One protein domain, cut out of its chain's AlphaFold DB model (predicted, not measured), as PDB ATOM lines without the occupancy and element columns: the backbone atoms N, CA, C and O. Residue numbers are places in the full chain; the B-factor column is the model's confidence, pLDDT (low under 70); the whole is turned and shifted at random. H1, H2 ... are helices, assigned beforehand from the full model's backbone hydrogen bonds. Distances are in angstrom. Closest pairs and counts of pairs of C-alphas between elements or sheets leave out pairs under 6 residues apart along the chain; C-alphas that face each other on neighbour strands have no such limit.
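What this domain is: This is residues 36 to 75 of the 75 residues of an uncharacterized protein of Clostridium haemolyticum (UniProt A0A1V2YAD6). The longest helix, H2, has H1 packed steeply on one side of it, and beyond its far end the chain runs on to a short third helix, H3. Residues 67 to 73, of which 67 to 71 belong to H3, stick out free. The printed part has 40 residues with three named helices, H1, H2, H3, and no named strand: all helix. It is a rod of 37 by 16 by 16 A, only just loose, close to extended, with a radius of gyration of the C-alphas of 12.9 A.

How they stand to each other: H2, residues 50 to 62, touches H1, residues 36 to 44, with its residues 53 to 57 alone. The closest C-alphas, of Leu 53 and Tyr 43, are 6.3 A apart. Their lines stand at a steep tilt of 63 degrees, opposite ways. H3, residues 66 to 71, is apart from both. Every O i to N i+4 pair is within hydrogen-bond range in H1 and H3, and 8 of 9 in H2.

Where its parts are: H2 is 19.6 A long from C-alpha 50 at (141.713, 128.218, 60.318), H1 12.5 A and H3 8.6 A, ending at C-alpha 71 at (136.737, 129.881, 96.155).

The domain as a whole: The C-alphas farthest apart, of His 50 and Gly 73, are 37.4 A apart. Both links are tight, the printed part has no cut, and no printed residue is under 70 in pLDDT.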
ATOM      1  N   PHE A  36     130.991 120.797  70.448       96.75
ATOM      2  CA  PHE A  36     132.276 121.333  69.989       96.75
ATOM      3  C   PHE A  36     132.063 122.522  69.035       96.75
ATOM      4  O   PHE A  36     132.720 123.555  69.159       96.75
ATOM      5  N   GLU A  37     131.041 122.415  68.191       97.00
ATOM      6  CA  GLU A  37     130.596 123.401  67.206       97.00
ATOM      7  C   GLU A  37     130.163 124.711  67.871       97.00
ATOM      8  O   GLU A  37     130.290 125.786  67.286       97.00
ATOM      9  N   TYR A  38     129.672 124.665  69.115       97.75
ATOM     10  CA  TYR A  38     129.418 125.883  69.884       97.75
ATOM     11  C   TYR A  38     130.694 126.727  70.024       97.75
ATOM     12  O   TYR A  38     130.650 127.945  69.844       97.75
ATOM     13  N   TYR A  39     131.832 126.098  70.334       97.19
ATOM     14  CA  TYR A  39     133.101 126.806  70.511       97.19
ATOM     15  C   TYR A  39     133.684 127.274  69.180       97.19
ATOM     16  O   TYR A  39     134.190 128.394  69.122       97.19
ATOM     17  N   GLU A  40     133.551 126.475  68.119       97.50
ATOM     18  CA  GLU A  40     133.910 126.905  66.763       97.50
ATOM     19  C   GLU A  40     133.125 128.164  66.386       97.50
ATOM     20  O   GLU A  40     133.718 129.205  66.119       97.50
ATOM     21  N   ASN A  41     131.796 128.135  66.500       98.31
ATOM     22  CA  ASN A  41     130.944 129.285  66.197       98.31
ATOM     23  C   ASN A  41     131.250 130.508  67.071       98.31
ATOM     24  O   ASN A  41     131.251 131.640  66.585       98.31
ATOM     25  N   LYS A  42     131.506 130.302  68.368       98.31
ATOM     26  CA  LYS A  42     131.855 131.379  69.299       98.31
ATOM     27  C   LYS A  42     133.121 132.110  68.856       98.31
ATOM     28  O   LYS A  42     133.122 133.338  68.841       98.31
ATOM     29  N   TYR A  43     134.186 131.380  68.536       98.44
ATOM     30  CA  TYR A  43     135.477 131.984  68.205       98.44
ATOM     31  C   TYR A  43     135.561 132.434  66.741       98.44
ATOM     32  O   TYR A  43     136.181 133.462  66.475       98.44
ATOM     33  N   LEU A  44     134.826 131.798  65.823       98.31
ATOM     34  CA  LEU A  44     134.608 132.316  64.467       98.31
ATOM     35  C   LEU A  44     133.987 133.719  64.500       98.31
ATOM     36  O   LEU A  44     134.481 134.634  63.845       98.31
ATOM     37  N   LYS A  45     132.954 133.932  65.330       98.38
ATOM     38  CA  LYS A  45     132.328 135.256  65.530       98.38
ATOM     39  C   LYS A  45     133.268 136.295  66.150       98.38
ATOM     40  O   LYS A  45     133.001 137.485  66.046       98.38
ATOM     41  N   GLN A  46     134.352 135.859  66.792       97.94
ATOM     42  CA  GLN A  46     135.393 136.732  67.343       97.94
ATOM     43  C   GLN A  46     136.530 137.006  66.345       97.94
ATOM     44  O   GLN A  46     137.486 137.690  66.696       97.94
ATOM     45  N   GLY A  47     136.436 136.486  65.117       98.25
ATOM     46  CA  GLY A  47     137.400 136.732  64.046       98.25
ATOM     47  C   GLY A  47     138.523 135.699  63.929       98.25
ATOM     48  O   GLY A  47     139.325 135.814  63.005       98.25
ATOM     49  N   TYR A  48     138.572 134.680  64.795       98.44
ATOM     50  CA  TYR A  48     139.540 133.585  64.663       98.44
ATOM     51  C   TYR A  48     139.167 132.684  63.483       98.44
ATOM     52  O   TYR A  48     137.991 132.390  63.268       98.44
ATOM     53  N   LYS A  49     140.164 132.233  62.716       97.31
ATOM     54  CA  LYS A  49     139.973 131.424  61.500       97.31
ATOM     55  C   LYS A  49     141.062 130.366  61.366       97.31
ATOM     56  O   LYS A  49     142.160 130.551  61.893       97.31
ATOM     57  N   HIS A  50     140.769 129.303  60.615       96.31
ATOM     58  CA  HIS A  50     141.713 128.218  60.318       96.31
ATOM     59  C   HIS A  50     142.410 127.724  61.599       96.31
ATOM     60  O   HIS A  50     141.727 127.431  62.577       96.31
ATOM     61  N   ASP A  51     143.738 127.686  61.640       97.88
ATOM     62  CA  ASP A  51     144.487 127.143  62.776       97.88
ATOM     63  C   ASP A  51     144.313 127.971  64.056       97.88
ATOM     64  O   ASP A  51     144.072 127.412  65.126       97.88
ATOM     65  N   SER A  52     144.288 129.305  63.940       98.06
ATOM     66  CA  SER A  52     144.099 130.207  65.090       98.06
ATOM     67  C   SER A  52     142.774 129.971  65.830       98.06
ATOM     68  O   SER A  52     142.672 130.225  67.031       98.06
ATOM     69  N   LEU A  53     141.753 129.447  65.136       98.31
ATOM     70  CA  LEU A  53     140.486 129.044  65.748       98.31
ATOM     71  C   LEU A  53     140.695 127.879  66.717       98.31
ATOM     72  O   LEU A  53     140.238 127.926  67.862       98.31
ATOM     73  N   TYR A  54     141.388 126.840  66.264       96.69
ATOM     74  CA  TYR A  54     141.602 125.624  67.040       96.69
ATOM     75  C   TYR A  54     142.635 125.825  68.147       96.69
ATOM     76  O   TYR A  54     142.424 125.334  69.257       96.69
ATOM     77  N   GLU A  55     143.676 126.622  67.904       97.69
ATOM     78  CA  GLU A  55     144.596 127.086  68.947       97.69
ATOM     79  C   GLU A  55     143.842 127.833  70.046       97.69
ATOM     80  O   GLU A  55     144.044 127.570  71.234       97.69
ATOM     81  N   LYS A  56     142.897 128.708  69.669       98.06
ATOM     82  CA  LYS A  56     142.103 129.445  70.649       98.06
ATOM     83  C   LYS A  56     141.189 128.542  71.471       98.06
ATOM     84  O   LYS A  56     141.030 128.750  72.678       98.06
ATOM     85  N   ILE A  57     140.586 127.536  70.839       97.19
ATOM     86  CA  ILE A  57     139.788 126.521  71.536       97.19
ATOM     87  C   ILE A  57     140.670 125.747  72.517       97.19
ATOM     88  O   ILE A  57     140.267 125.559  73.667       97.19
ATOM     89  N   LEU A  58     141.869 125.339  72.092       96.06
ATOM     90  CA  LEU A  58     142.808 124.595  72.921       96.06
ATOM     91  C   LEU A  58     143.235 125.411  74.149       96.06
ATOM     92  O   LEU A  58     143.005 124.956  75.269       96.06
ATOM     93  N   ASP A  59     143.733 126.634  73.952       96.44
ATOM     94  CA  ASP A  59     144.074 127.590  75.019       96.44
ATOM     95  C   ASP A  59     142.895 127.807  75.977       96.44
ATOM     96  O   ASP A  59     143.029 127.721  77.195       96.44
ATOM     97  N   SER A  60     141.692 128.025  75.448       95.44
ATOM     98  CA  SER A  60     140.508 128.193  76.287       95.44
ATOM     99  C   SER A  60     140.161 126.943  77.100       95.44
ATOM    100  O   SER A  60     139.545 127.076  78.160       95.44
ATOM    101  N   SER A  61     140.458 125.749  76.589       93.50
ATOM    102  CA  SER A  61     140.057 124.476  77.194       93.50
ATOM    103  C   SER A  61     140.961 124.029  78.344       93.50
ATOM    104  O   SER A  61     140.510 123.263  79.196       93.50
ATOM    105  N   THR A  62     142.201 124.520  78.384       91.25
ATOM    106  CA  THR A  62     143.207 124.183  79.403       91.25
ATOM    107  C   THR A  62     143.212 125.149  80.588       91.25
ATOM    108  O   THR A  62     143.787 124.841  81.630       91.25
ATOM    109  N   ARG A  63     142.539 126.301  80.473       93.00
ATOM    110  CA  ARG A  63     142.425 127.294  81.552       93.00
ATOM    111  C   ARG A  63     141.637 126.757  82.748       93.00
ATOM    112  O   ARG A  63     140.568 126.158  82.597       93.00
ATOM    113  N   SER A  64     142.125 127.054  83.950       91.75
ATOM    114  CA  SER A  64     141.399 126.797  85.194       91.75
ATOM    115  C   SER A  64     140.147 127.674  85.303       91.75
ATOM    116  O   SER A  64     140.026 128.748  84.703       91.75
ATOM    117  N   ASN A  65     139.174 127.224  86.097       91.06
ATOM    118  CA  ASN A  65     137.994 128.030  86.376       91.06
ATOM    119  C   ASN A  65     138.326 129.083  87.443       91.06
ATOM    120  O   ASN A  65     138.447 128.759  88.622       91.06
ATOM    121  N   LYS A  66     138.391 130.352  87.034       92.69
ATOM    122  CA  LYS A  66     138.698 131.494  87.912       92.69
ATOM    123  C   LYS A  66     137.816 131.600  89.164       92.69
ATOM    124  O   LYS A  66     138.303 131.999  90.215       92.69
ATOM    125  N   PHE A  67     136.532 131.247  89.077       90.56
ATOM    126  CA  PHE A  67     135.626 131.312  90.228       90.56
ATOM    127  C   PHE A  67     135.905 130.184  91.221       90.56
ATOM    128  O   PHE A  67     135.872 130.413  92.426       90.56
ATOM    129  N   VAL A  68     136.242 128.994  90.712       90.81
ATOM    130  CA  VAL A  68     136.673 127.866  91.547       90.81
ATOM    131  C   VAL A  68     138.011 128.190  92.207       90.81
ATOM    132  O   VAL A  68     138.109 128.088  93.424       90.81
ATOM    133  N   ASN A  69     138.995 128.677  91.445       94.44
ATOM    134  CA  ASN A  69     140.285 129.115  91.983       94.44
ATOM    135  C   ASN A  69     140.101 130.125  93.125       94.44
ATOM    136  O   ASN A  69     140.600 129.900  94.225       94.44
ATOM    137  N   LYS A  70     139.278 131.163  92.911       94.06
ATOM    138  CA  LYS A  70     138.946 132.152  93.944       94.06
ATOM    139  C   LYS A  70     138.309 131.519  95.188       94.06
ATOM    140  O   LYS A  70     138.679 131.883  96.297       94.06
ATOM    141  N   SER A  71     137.379 130.574  95.022       92.31
ATOM    142  CA  SER A  71     136.737 129.881  96.155       92.31
ATOM    143  C   SER A  71     137.697 129.009  96.972       92.31
ATOM    144  O   SER A  71     137.447 128.768  98.147       92.31
ATOM    145  N   LEU A  72     138.794 128.563  96.353       93.75
ATOM    146  CA  LEU A  72     139.826 127.730  96.970       93.75
ATOM    147  C   LEU A  72     141.045 128.541  97.445       93.75
ATOM    148  O   LEU A  72     141.997 127.954  97.946       93.75
ATOM    149  N   GLY A  73     141.042 129.870  97.275       94.94
ATOM    150  CA  GLY A  73     142.168 130.735  97.641       94.94
ATOM    151  C   GLY A  73     143.400 130.602  96.735       94.94
ATOM    152  O   GLY A  73     144.496 130.966  97.147       94.94
ATOM    153  N   ILE A  74     143.236 130.084  95.515       92.12
ATOM    154  CA  ILE A  74     144.313 129.937  94.527       92.12
ATOM    155  C   ILE A  74     144.369 131.223  93.686       92.12
ATOM    156  O   ILE A  74     143.386 131.534  93.003       92.12
ATOM    157  N   MET A  75     145.485 131.967  93.761       71.06
ATOM    158  CA  MET A  75     145.780 133.121  92.886       71.06
ATOM    159  C   MET A  75     146.214 132.673  91.494       71.06
ATOM    160  O   MET A  75     147.036 131.734  91.407       71.06
TER     161      MET A  75